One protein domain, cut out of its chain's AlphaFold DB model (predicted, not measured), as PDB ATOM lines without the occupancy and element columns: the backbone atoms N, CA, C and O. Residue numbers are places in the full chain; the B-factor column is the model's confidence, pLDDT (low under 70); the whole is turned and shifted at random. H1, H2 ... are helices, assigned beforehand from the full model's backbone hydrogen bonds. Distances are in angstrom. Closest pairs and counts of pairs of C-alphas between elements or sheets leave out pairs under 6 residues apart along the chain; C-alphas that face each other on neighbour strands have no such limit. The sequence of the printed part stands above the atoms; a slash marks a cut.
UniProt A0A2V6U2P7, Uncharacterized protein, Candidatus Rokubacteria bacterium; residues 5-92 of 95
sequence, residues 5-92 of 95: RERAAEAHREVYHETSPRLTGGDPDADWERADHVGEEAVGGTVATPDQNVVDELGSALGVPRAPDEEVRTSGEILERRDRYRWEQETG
ATOM      1  N   ARG A   5     -36.349   1.419  33.411       75.88
ATOM      2  CA  ARG A   5     -37.223   1.564  32.239       75.88
ATOM      3  C   ARG A   5     -37.020   0.453  31.210       75.88
ATOM      4  O   ARG A   5     -37.988  -0.182  30.798       75.88
ATOM      5  N   GLU A   6     -35.772   0.132  30.873       76.62
ATOM      6  CA  GLU A   6     -35.448  -0.956  29.940       76.62
ATOM      7  C   GLU A   6     -35.941  -2.320  30.440       76.62
ATOM      8  O   GLU A   6     -36.460  -3.123  29.665       76.62
ATOM      9  N   ARG A   7     -35.813  -2.586  31.749       80.31
ATOM     10  CA  ARG A   7     -36.327  -3.826  32.353       80.31
ATOM     11  C   ARG A   7     -37.848  -3.909  32.286       80.31
ATOM     12  O   ARG A   7     -38.383  -4.974  31.986       80.31
ATOM     13  N   ALA A   8     -38.535  -2.808  32.581       77.81
ATOM     14  CA  ALA A   8     -39.991  -2.746  32.513       77.81
ATOM     15  C   ALA A   8     -40.488  -2.968  31.077       77.81
ATOM     16  O   ALA A   8     -41.420  -3.739  30.863       77.81
ATOM     17  N   ALA A   9     -39.816  -2.366  30.098       77.19
ATOM     18  CA  ALA A   9     -40.114  -2.538  28.685       77.19
ATOM     19  C   ALA A   9     -39.915  -3.988  28.197       77.19
ATOM     20  O   ALA A   9     -40.749  -4.520  27.460       77.19
ATOM     21  N   GLU A  10     -38.834  -4.649  28.623       76.56
ATOM     22  CA  GLU A  10     -38.565  -6.059  28.302       76.56
ATOM     23  C   GLU A  10     -39.650  -6.974  28.889       76.56
ATOM     24  O   GLU A  10     -40.208  -7.803  28.170       76.56
ATOM     25  N   ALA A  11     -40.033  -6.751  30.152       78.00
ATOM     26  CA  ALA A  11     -41.111  -7.490  30.807       78.00
ATOM     27  C   ALA A  11     -42.483  -7.238  30.154       78.00
ATOM     28  O   ALA A  11     -43.246  -8.181  29.944       78.00
ATOM     29  N   HIS A  12     -42.793  -5.989  29.789       73.94
ATOM     30  CA  HIS A  12     -44.040  -5.638  29.106       73.94
ATOM     31  C   HIS A  12     -44.168  -6.382  27.775       73.94
ATOM     32  O   HIS A  12     -45.220  -6.934  27.471       73.94
ATOM     33  N   ARG A  13     -43.078  -6.466  27.006       71.44
ATOM     34  CA  ARG A  13     -43.055  -7.121  25.694       71.44
ATOM     35  C   ARG A  13     -43.194  -8.649  25.752       71.44
ATOM     36  O   ARG A  13     -43.633  -9.248  24.766       71.44
ATOM     37  N   GLU A  14     -42.824  -9.287  26.863       72.88
ATOM     38  CA  GLU A  14     -43.103 -10.717  27.077       72.88
ATOM     39  C   GLU A  14     -44.601 -10.995  27.269       72.88
ATOM     40  O   GLU A  14     -45.062 -12.082  26.926       72.88
ATOM     41  N   VAL A  15     -45.360 -10.017  27.772       72.00
ATOM     42  CA  VAL A  15     -46.795 -10.157  28.072       72.00
ATOM     43  C   VAL A  15     -47.677  -9.589  26.953       72.00
ATOM     44  O   VAL A  15     -48.684 -10.201  26.599       72.00
ATOM     45  N   TYR A  16     -47.289  -8.455  26.368       66.94
ATOM     46  CA  TYR A  16     -48.019  -7.736  25.323       66.94
ATOM     47  C   TYR A  16     -47.149  -7.616  24.070       66.94
ATOM     48  O   TYR A  16     -46.114  -6.950  24.061       66.94
ATOM     49  N   HIS A  17     -47.555  -8.293  22.994       71.88
ATOM     50  CA  HIS A  17     -46.790  -8.330  21.743       71.88
ATOM     51  C   HIS A  17     -47.212  -7.264  20.725       71.88
ATOM     52  O   HIS A  17     -46.444  -6.981  19.806       71.88
ATOM     53  N   GLU A  18     -48.409  -6.697  20.877       74.50
ATOM     54  CA  GLU A  18     -48.945  -5.633  20.017       74.50
ATOM     55  C   GLU A  18     -48.251  -4.290  20.265       74.50
ATOM     56  O   GLU A  18     -47.820  -3.633  19.322       74.50
ATOM     57  N   THR A  19     -48.015  -3.960  21.533       80.69
ATOM     58  CA  THR A  19     -47.436  -2.688  21.960       80.69
ATOM     59  C   THR A  19     -46.046  -2.899  22.547       80.69
ATOM     60  O   THR A  19     -45.842  -3.704  23.458       80.69
ATOM     61  N   SER A  20     -45.052  -2.181  22.023       83.31
ATOM     62  CA  SER A  20     -43.667  -2.288  22.493       83.31
ATOM     63  C   SER A  20     -42.848  -1.043  22.138       83.31
ATOM     64  O   SER A  20     -43.213  -0.353  21.182       83.31
ATOM     65  N   PRO A  21     -41.678  -0.825  22.778       85.94
ATOM     66  CA  PRO A  21     -40.767   0.270  22.426       85.94
ATOM     67  C   PRO A  21     -40.369   0.319  20.952       85.94
ATOM     68  O   PRO A  21     -39.922   1.344  20.465       85.94
ATOM     69  N   ARG A  22     -40.541  -0.761  20.179       83.62
ATOM     70  CA  ARG A  22     -40.291  -0.712  18.730       83.62
ATOM     71  C   ARG A  22     -41.126   0.341  18.007       83.62
ATOM     72  O   ARG A  22     -40.675   0.844  16.985       83.62
ATOM     73  N   LEU A  23     -42.313   0.659  18.522       85.69
ATOM     74  CA  LEU A  23     -43.179   1.692  17.956       85.69
ATOM     75  C   LEU A  23     -42.525   3.079  18.018       85.69
ATOM     76  O   LEU A  23     -42.740   3.885  17.120       85.69
ATOM     77  N   THR A  24     -41.669   3.313  19.014       88.19
ATOM     78  CA  THR A  24     -40.935   4.562  19.269       88.19
ATOM     79  C   THR A  24     -39.463   4.464  18.849       88.19
ATOM     80  O   THR A  24     -38.610   5.197  19.340       88.19
ATOM     81  N   GLY A  25     -39.129   3.532  17.947       85.25
ATOM     82  CA  GLY A  25     -37.752   3.336  17.479       85.25
ATOM     83  C   GLY A  25     -36.866   2.521  18.423       85.25
ATOM     84  O   GLY A  25     -35.669   2.421  18.200       85.25
ATOM     85  N   GLY A  26     -37.444   1.892  19.443       85.00
ATOM     86  CA  GLY A  26     -36.723   1.142  20.468       85.00
ATOM     87  C   GLY A  26     -36.408   1.961  21.716       85.00
ATOM     88  O   GLY A  26     -35.801   1.402  22.623       85.00
ATOM     89  N   ASP A  27     -36.838   3.225  21.769       86.62
ATOM     90  CA  ASP A  27     -36.625   4.125  22.898       86.62
ATOM     91  C   ASP A  27     -37.424   3.668  24.139       86.62
ATOM     92  O   ASP A  27     -38.659   3.729  24.122       86.62
ATOM     93  N   PRO A  28     -36.750   3.199  25.208       82.62
ATOM     94  CA  PRO A  28     -37.377   2.786  26.460       82.62
ATOM     95  C   PRO A  28     -37.744   3.968  27.373       82.62
ATOM     96  O   PRO A  28     -38.281   3.748  28.463       82.62
ATOM     97  N   ASP A  29     -37.459   5.205  26.972       85.00
ATOM     98  CA  ASP A  29     -37.866   6.404  27.701       85.00
ATOM     99  C   ASP A  29     -39.097   7.084  27.087       85.00
ATOM    100  O   ASP A  29     -39.799   7.808  27.802       85.00
ATOM    101  N   ALA A  30     -39.413   6.774  25.826       87.50
ATOM    102  CA  ALA A  30     -40.632   7.200  25.142       87.50
ATOM    103  C   ALA A  30     -41.902   6.542  25.719       87.50
ATOM    104  O   ALA A  30     -41.870   5.453  26.284       87.50
ATOM    105  N   ASP A  31     -43.057   7.171  25.542       88.50
ATOM    106  CA  ASP A  31     -44.376   6.638  25.878       88.50
ATOM    107  C   ASP A  31     -44.877   5.706  24.756       88.50
ATOM    108  O   ASP A  31     -45.793   6.022  23.988       88.50
ATOM    109  N   TRP A  32     -44.249   4.529  24.626       85.50
ATOM    110  CA  TRP A  32     -44.613   3.551  23.588       85.50
ATOM    111  C   TRP A  32     -46.020   2.978  23.750       85.50
ATOM    112  O   TRP A  32     -46.608   2.534  22.765       85.50
ATOM    113  N   GLU A  33     -46.565   2.988  24.969       86.62
ATOM    114  CA  GLU A  33     -47.941   2.571  25.242       86.62
ATOM    115  C   GLU A  33     -48.930   3.520  24.568       86.62
ATOM    116  O   GLU A  33     -49.851   3.089  23.873       86.62
ATOM    117  N   ARG A  34     -48.705   4.830  24.695       88.12
ATOM    118  CA  ARG A  34     -49.514   5.831  24.002       88.12
ATOM    119  C   ARG A  34     -49.207   5.896  22.509       88.12
ATOM    120  O   ARG A  34     -50.114   6.183  21.726       88.12
ATOM    121  N   ALA A  35     -47.968   5.628  22.097       88.88
ATOM    122  CA  ALA A  35     -47.574   5.629  20.689       88.88
ATOM    123  C   ALA A  35     -48.387   4.632  19.846       88.88
ATOM    124  O   ALA A  35     -48.717   4.951  18.708       88.88
ATOM    125  N   ASP A  36     -48.778   3.485  20.410       86.06
ATOM    126  CA  ASP A  36     -49.642   2.494  19.748       86.06
ATOM    127  C   ASP A  36     -50.991   3.077  19.302       86.06
ATOM    128  O   ASP A  36     -51.466   2.820  18.197       86.06
ATOM    129  N   HIS A  37     -51.591   3.916  20.147       88.19
ATOM    130  CA  HIS A  37     -52.943   4.430  19.927       88.19
ATOM    131  C   HIS A  37     -52.985   5.851  19.354       88.19
ATOM    132  O   HIS A  37     -53.943   6.214  18.672       88.19
ATOM    133  N   VAL A  38     -51.987   6.680  19.667       91.44
ATOM    134  CA  VAL A  38     -51.971   8.117  19.341       91.44
ATOM    135  C   VAL A  38     -50.891   8.449  18.312       91.44
ATOM    136  O   VAL A  38     -51.068   9.368  17.517       91.44
ATOM    137  N   GLY A  39     -49.786   7.701  18.298       91.00
ATOM    138  CA  GLY A  39     -48.717   7.865  17.313       91.00
ATOM    139  C   GLY A  39     -47.847   9.115  17.470       91.00
ATOM    140  O   GLY A  39     -47.039   9.382  16.587       91.00
ATOM    141  N   GLU A  40     -47.979   9.891  18.552       92.81
ATOM    142  CA  GLU A  40     -47.220  11.143  18.735       92.81
ATOM    143  C   GLU A  40     -45.708  10.903  18.793       92.81
ATOM    144  O   GLU A  40     -44.972  11.551  18.057       92.81
ATOM    145  N   GLU A  41     -45.263   9.944  19.603       92.19
ATOM    146  CA  GLU A  41     -43.848   9.559  19.743       92.19
ATOM    147  C   GLU A  41     -43.477   8.332  18.895       92.19
ATOM    148  O   GLU A  41     -42.368   7.804  18.989       92.19
ATOM    149  N   ALA A  42     -44.404   7.850  18.060       91.75
ATOM    150  CA  ALA A  42     -44.095   6.780  17.124       91.75
ATOM    151  C   ALA A  42     -43.078   7.255  16.075       91.75
ATOM    152  O   ALA A  42     -42.922   8.452  15.823       91.75
ATOM    153  N   VAL A  43     -42.405   6.320  15.403       89.88
ATOM    154  CA  VAL A  43     -41.509   6.678  14.297       89.88
ATOM    155  C   VAL A  43     -42.286   7.438  13.210       89.88
ATOM    156  O   VAL A  43     -43.246   6.923  12.643       89.88
ATOM    157  N   GLY A  44     -41.855   8.668  12.907       88.12
ATOM    158  CA  GLY A  44     -42.557   9.567  11.977       88.12
ATOM    159  C   GLY A  44     -43.723  10.350  12.596       88.12
ATOM    160  O   GLY A  44     -44.442  11.034  11.867       88.12
ATOM    161  N   GLY A  45     -43.899  10.257  13.915       91.12
ATOM    162  CA  GLY A  45     -44.854  11.021  14.706       91.12
ATOM    163  C   GLY A  45     -44.503  12.506  14.834       91.12
ATOM    164  O   GLY A  45     -43.577  13.028  14.211       91.12
ATOM    165  N   THR A  46     -45.296  13.216  15.630       92.19
ATOM    166  CA  THR A  46     -45.221  14.676  15.790       92.19
ATOM    167  C   THR A  46     -44.353  15.124  16.964       92.19
ATOM    168  O   THR A  46     -43.960  16.292  17.010       92.19
ATOM    169  N   VAL A  47     -44.049  14.226  17.902       92.81
ATOM    170  CA  VAL A  47     -43.228  14.478  19.086       92.81
ATOM    171  C   VAL A  47     -41.881  13.791  18.895       92.81
ATOM    172  O   VAL A  47     -41.801  12.595  18.633       92.81
ATOM    173  N   ALA A  48     -40.805  14.571  18.987       87.25
ATOM    174  CA  ALA A  48     -39.455  14.050  18.836       87.25
ATOM    175  C   ALA A  48     -39.013  13.303  20.099       87.25
ATOM    176  O   ALA A  48     -39.152  13.835  21.199       87.25
ATOM    177  N   THR A  49     -38.398  12.136  19.912       87.56
ATOM    178  CA  THR A  49     -37.651  11.389  20.929       87.56
ATOM    179  C   THR A  49     -36.149  11.669  20.733       87.56
ATOM    180  O   THR A  49     -35.562  11.230  19.739       87.56
ATOM    181  N   PRO A  50     -35.509  12.515  21.569       85.00
ATOM    182  CA  PRO A  50     -34.095  12.863  21.406       85.00
ATOM    183  C   PRO A  50     -33.149  11.670  21.611       85.00
ATOM    184  O   PRO A  50     -33.551  10.597  22.043       85.00
ATOM    185  N   ASP A  51     -31.868  11.879  21.294       84.75
ATOM    186  CA  ASP A  51     -30.772  10.930  21.552       84.75
ATOM    187  C   ASP A  51     -30.883   9.556  20.854       84.75
ATOM    188  O   ASP A  51     -30.133   8.627  21.158       84.75
ATOM    189  N   GLN A  52     -31.734   9.448  19.830       86.56
ATOM    190  CA  GLN A  52     -31.838   8.256  18.987       86.56
ATOM    191  C   GLN A  52     -30.713   8.198  17.943       86.56
ATOM    192  O   GLN A  52     -30.566   9.089  17.104       86.56
ATOM    193  N   ASN A  53     -29.931   7.115  17.957       88.38
ATOM    194  CA  ASN A  53     -28.848   6.849  16.998       88.38
ATOM    195  C   ASN A  53     -29.006   5.519  16.230       88.38
ATOM    196  O   ASN A  53     -28.096   5.101  15.514       88.38
ATOM    197  N   VAL A  54     -30.169   4.879  16.350       89.12
ATOM    198  CA  VAL A  54     -30.529   3.576  15.763       89.12
ATOM    199  C   VAL A  54     -31.143   3.729  14.363       89.12
ATOM    200  O   VAL A  54     -32.339   3.553  14.136       89.12
ATOM    201  N   VAL A  55     -30.319   4.155  13.401       87.12
ATOM    202  CA  VAL A  55     -30.770   4.528  12.043       87.12
ATOM    203  C   VAL A  55     -31.412   3.358  11.287       87.12
ATOM    204  O   VAL A  55     -32.406   3.562  10.585       87.12
ATOM    205  N   ASP A  56     -30.879   2.147  11.437       87.56
ATOM    206  CA  ASP A  56     -31.350   0.966  10.704       87.56
ATOM    207  C   ASP A  56     -32.732   0.514  11.193       87.56
ATOM    208  O   ASP A  56     -33.615   0.187  10.390       87.56
ATOM    209  N   GLU A  57     -32.958   0.550  12.504       87.94
ATOM    210  CA  GLU A  57     -34.234   0.246  13.146       87.94
ATOM    211  C   GLU A  57     -35.306   1.265  12.754       87.94
ATOM    212  O   GLU A  57     -36.406   0.876  12.353       87.94
ATOM    213  N   LEU A  58     -34.978   2.562  12.797       89.38
ATOM    214  CA  LEU A  58     -35.885   3.640  12.391       89.38
ATOM    215  C   LEU A  58     -36.226   3.563  10.897       89.38
ATOM    216  O   LEU A  58     -37.391   3.696  10.513       89.38
ATOM    217  N   GLY A  59     -35.231   3.304  10.044       89.94
ATOM    218  CA  GLY A  59     -35.436   3.100   8.612       89.94
ATOM    219  C   GLY A  59     -36.329   1.892   8.331       89.94
ATOM    220  O   GLY A  59     -37.265   1.979   7.535       89.94
ATOM    221  N   SER A  60     -36.104   0.784   9.039       87.88
ATOM    222  CA  SER A  60     -36.932  -0.420   8.938       87.88
ATOM    223  C   SER A  60     -38.375  -0.169   9.380       87.88
ATOM    224  O   SER A  60     -39.300  -0.592   8.688       87.88
ATOM    225  N   ALA A  61     -38.582   0.563  10.481       86.62
ATOM    226  CA  ALA A  61     -39.910   0.928  10.978       86.62
ATOM    227  C   ALA A  61     -40.689   1.816   9.990       86.62
ATOM    228  O   ALA A  61     -41.890   1.635   9.809       86.62
ATOM    229  N   LEU A  62     -40.000   2.716   9.281       88.12
ATOM    230  CA  LEU A  62     -40.582   3.538   8.208       88.12
ATOM    231  C   LEU A  62     -40.792   2.777   6.884       88.12
ATOM    232  O   LEU A  62     -41.308   3.344   5.917       88.12
ATOM    233  N   GLY A  63     -40.375   1.510   6.796       89.38
ATOM    234  CA  GLY A  63     -40.421   0.734   5.555       89.38
ATOM    235  C   GLY A  63     -39.432   1.229   4.492       89.38
ATOM    236  O   GLY A  63     -39.689   1.079   3.294       89.38
ATOM    237  N   VAL A  64     -38.323   1.831   4.927       93.06
ATOM    238  CA  VAL A  64     -37.201   2.304   4.099       93.06
ATOM    239  C   VAL A  64     -35.858   1.737   4.596       93.06
ATOM    240  O   VAL A  64     -34.942   2.502   4.904       93.06
ATOM    241  N   PRO A  65     -35.711   0.399   4.702       91.06
ATOM    242  CA  PRO A  65     -34.433  -0.205   5.065       91.06
ATOM    243  C   PRO A  65     -33.361   0.152   4.028       91.06
ATOM    244  O   PRO A  65     -33.653   0.258   2.834       91.06
ATOM    245  N   ARG A  66     -32.125   0.338   4.489       88.94
ATOM    246  CA  ARG A  66     -31.002   0.848   3.692       88.94
ATOM    247  C   ARG A  66     -29.827  -0.113   3.741       88.94
ATOM    248  O   ARG A  66     -29.584  -0.739   4.771       88.94
ATOM    249  N   ALA A  67     -29.096  -0.225   2.636       90.25
ATOM    250  CA  ALA A  67     -27.838  -0.966   2.645       90.25
ATOM    251  C   ALA A  67     -26.722  -0.128   3.311       90.25
ATOM    252  O   ALA A  67     -26.745   1.101   3.198       90.25
ATOM    253  N   PRO A  68     -25.722  -0.759   3.958       86.81
ATOM    254  CA  PRO A  68     -24.633  -0.041   4.630       86.81
ATOM    255  C   PRO A  68     -23.820   0.881   3.708       86.81
ATOM    256  O   PRO A  68     -23.278   1.888   4.157       86.81
ATOM    257  N   ASP A  69     -23.713   0.525   2.427       90.81
ATOM    258  CA  ASP A  69     -22.963   1.237   1.389       90.81
ATOM    259  C   ASP A  69     -23.839   2.128   0.486       90.81
ATOM    260  O   ASP A  69     -23.349   2.707  -0.484       90.81
ATOM    261  N   GLU A  70     -25.130   2.270   0.802       89.00
ATOM    262  CA  GLU A  70     -26.041   3.120   0.038       89.00
ATOM    263  C   GLU A  70     -25.785   4.614   0.295       89.00
ATOM    264  O   GLU A  70     -25.483   5.046   1.410       89.00
ATOM    265  N   GLU A  71     -25.956   5.437  -0.742       90.62
ATOM    266  CA  GLU A  71     -25.897   6.893  -0.611       90.62
ATOM    267  C   GLU A  71     -26.897   7.406   0.436       90.62
ATOM    268  O   GLU A  71     -28.044   6.954   0.522       90.62
ATOM    269  N   VAL A  72     -26.482   8.409   1.214       87.81
ATOM    270  CA  VAL A  72     -27.361   9.014   2.212       87.81
ATOM    271  C   VAL A  72     -28.490   9.782   1.528       87.81
ATOM    272  O   VAL A  72     -28.279  10.833   0.931       87.81
ATOM    273  N   ARG A  73     -29.708   9.259   1.669       91.12
ATOM    274  CA  ARG A  73     -30.970   9.924   1.321       91.12
ATOM    275  C   ARG A  73     -31.786  10.187   2.577       91.12
ATOM    276  O   ARG A  73     -31.651   9.481   3.576       91.12
ATOM    277  N   THR A  74     -32.675  11.160   2.542       91.50
ATOM    278  CA  THR A  74     -33.709  11.275   3.572       91.50
ATOM    279  C   THR A  74     -34.792  10.216   3.350       91.50
ATOM    280  O   THR A  74     -35.054   9.809   2.216       91.50
ATOM    281  N   SER A  75     -35.465   9.779   4.419       91.06
ATOM    282  CA  SER A  75     -36.617   8.873   4.297       91.06
ATOM    283  C   SER A  75     -37.705   9.462   3.391       91.06
ATOM    284  O   SER A  75     -38.300   8.737   2.600       91.06
ATOM    285  N   GLY A  76     -37.903  10.785   3.433       92.50
ATOM    286  CA  GLY A  76     -38.842  11.499   2.563       92.50
ATOM    287  C   GLY A  76     -38.540  11.320   1.073       92.50
ATOM    288  O   GLY A  76     -39.433  10.942   0.322       92.50
ATOM    289  N   GLU A  77     -37.286  11.490   0.645       94.62
ATOM    290  CA  GLU A  77     -36.890  11.280  -0.760       94.62
ATOM    291  C   GLU A  77     -37.103   9.836  -1.233       94.62
ATOM    292  O   GLU A  77     -37.425   9.594  -2.401       94.62
ATOM    293  N   ILE A  78     -36.885   8.863  -0.342       93.69
ATOM    294  CA  ILE A  78     -37.092   7.443  -0.646       93.69
ATOM    295  C   ILE A  78     -38.584   7.175  -0.844       93.69
ATOM    296  O   ILE A  78     -38.974   6.595  -1.859       93.69
ATOM    297  N   LEU A  79     -39.414   7.632   0.098       93.06
ATOM    298  CA  LEU A  79     -40.865   7.467   0.060       93.06
ATOM    299  C   LEU A  79     -41.472   8.173  -1.156       93.06
ATOM    300  O   LEU A  79     -42.233   7.557  -1.895       93.06
ATOM    301  N   GLU A  80     -41.077   9.416  -1.431       94.12
ATOM    302  CA  GLU A  80     -41.556  10.180  -2.585       94.12
ATOM    303  C   GLU A  80     -41.241   9.462  -3.904       94.12
ATOM    304  O   GLU A  80     -42.099   9.346  -4.781       94.12
ATOM    305  N   ARG A  81     -40.025   8.922  -4.051       93.31
ATOM    306  CA  ARG A  81     -39.653   8.148  -5.242       93.31
ATOM    307  C   ARG A  81     -40.461   6.862  -5.366       93.31
ATOM    308  O   ARG A  81     -40.923   6.562  -6.465       93.31
ATOM    309  N   ARG A  82     -40.593   6.108  -4.271       91.06
ATOM    310  CA  ARG A  82     -41.343   4.844  -4.219       91.06
ATOM    311  C   ARG A  82     -42.810   5.064  -4.587       91.06
ATOM    312  O   ARG A  82     -43.395   4.253  -5.298       91.06
ATOM    313  N   ASP A  83     -43.374   6.178  -4.133       93.25
ATOM    314  CA  ASP A  83     -44.815   6.415  -4.139       93.25
ATOM    315  C   ASP A  83     -45.274   7.300  -5.310       93.25
ATOM    316  O   ASP A  83     -46.474   7.441  -5.538       93.25
ATOM    317  N   ARG A  84     -44.331   7.822  -6.108       93.94
ATOM    318  CA  ARG A  84     -44.562   8.693  -7.274       93.94
ATOM    319  C   ARG A  84     -45.674   8.214  -8.209       93.94
ATOM    320  O   ARG A  84     -46.440   9.035  -8.698       93.94
ATOM    321  N   TYR A  85     -45.743   6.907  -8.458       92.00
ATOM    322  CA  TYR A  85     -46.720   6.282  -9.357       92.00
ATOM    323  C   TYR A  85     -47.619   5.280  -8.623       92.00
ATOM    324  O   TYR A  85     -48.134   4.347  -9.236       92.00
ATOM    325  N   ARG A  86     -47.788   5.407  -7.294       89.56
ATOM    326  CA  ARG A  86     -48.598   4.444  -6.523       89.56
ATOM    327  C   ARG A  86     -50.024   4.355  -7.070       89.56
ATOM    328  O   ARG A  86     -50.502   3.252  -7.294       89.56
ATOM    329  N   TRP A  87     -50.643   5.497  -7.360       85.19
ATOM    330  CA  TRP A  87     -52.011   5.558  -7.877       85.19
ATOM    331  C   TRP A  87     -52.206   4.753  -9.168       85.19
ATOM    332  O   TRP A  87     -53.122   3.946  -9.231       85.19
ATOM    333  N   GLU A  88     -51.318   4.896 -10.156       87.00
ATOM    334  CA  GLU A  88     -51.401   4.161 -11.431       87.00
ATOM    335  C   GLU A  88     -51.242   2.645 -11.239       87.00
ATOM    336  O   GLU A  88     -51.903   1.850 -11.908       87.00
ATOM    337  N   GLN A  89     -50.382   2.234 -10.301       83.69
ATOM    338  CA  GLN A  89     -50.143   0.823  -9.992       83.69
ATOM    339  C   GLN A  89     -51.310   0.185  -9.229       83.69
ATOM    340  O   GLN A  89     -51.615  -0.984  -9.453       83.69
ATOM    341  N   GLU A  90     -51.971   0.940  -8.351       86.19
ATOM    342  CA  GLU A  90     -53.124   0.464  -7.578       86.19
ATOM    343  C   GLU A  90     -54.410   0.419  -8.412       86.19
ATOM    344  O   GLU A  90     -55.242  -0.463  -8.197       86.19
ATOM    345  N   THR A  91     -54.570   1.313  -9.395       83.38
ATOM    346  CA  THR A  91     -55.739   1.323 -10.292       83.38
ATOM    347  C   THR A  91     -55.560   0.478 -11.554       83.38
ATOM    348  O   THR A  91     -56.501   0.353 -12.333       83.38
ATOM    349  N   GLY A  92     -54.389  -0.136 -11.763       68.38
ATOM    350  CA  GLY A  92     -54.146  -1.056 -12.879       68.38
ATOM    351  C   GLY A  92     -53.851  -0.387 -14.225       68.38
ATOM    352  O   GLY A  92     -54.085  -1.002 -15.257       68.38
TER     353      GLY A  92
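What this domain is: This is residues 5 to 92 of the 95 residues of an uncharacterized protein of Candidatus Rokubacteria bacterium (UniProt A0A2V6U2P7). The model is a loose string of short helices with little packing between them: H1, the longest helix, is at one end, the small touching pair H2 and H3 comes next, H4 is near the middle, and H5 leads to H6 at the other end, where residues 83 to 92 stick out. Two long loops, residues 39 to 54 and 62 to 74, join H3 to H4 and H4 to H5. The printed part has 88 residues with six named helices, H1 to H6 in chain order, and no named strand; its class is all helix. It is loose, with a radius of gyration of the C-alphas of 15.4 A, and spans 45 by 32 by 23 A.

Where its parts are: H1, residues 5 to 15, begins with C-alpha 5 at (-37.223, 1.564, 32.239) and is 15.7 A long. H2 is residues 21 to 24, 5.3 A, and H3 residues 32 to 38, 9.6 A. H4 is residues 55 to 61, 9.9 A, and H5 residues 75 to 83, 12.0 A. H6, residues 86 to 91, 8.7 A, ends with C-alpha 91 at (-55.739, 1.323, -10.292).

How they stand to each other: H1 is close to H2 but not clearly touching, the closest C-alphas, of Ala 9 and Pro 21, being 6.9 A apart. H2 and H3 touch, closest at the C-alphas of Pro 21 and Trp 32, 5.2 A. H2 and H4 are close but not clearly touching, closest at the C-alphas of Leu 23 and Ala 61, 7.7 A. H4 and H5 are close but not clearly touching, closest at the C-alphas of Gly 59 and Ser 75, 7.3 A; they run the same way at a steep tilt of 39 degrees. H5 and H6 meet only through their link. H3 and H4 are apart. Each O i to N i+4 pair is within hydrogen-bond range in H4, H5 and H6, against 6 of 7 in H1 and 2 of 3 in H3; H2 is too short for such a pair.

The domain as a whole: The two C-alphas farthest apart, of Arg 7 and Gly 92, are 48.7 A apart. The printed part has no cut. The links H3 to H4 and H4 to H5 are long. Residues 16 and 92 have pLDDT under 70.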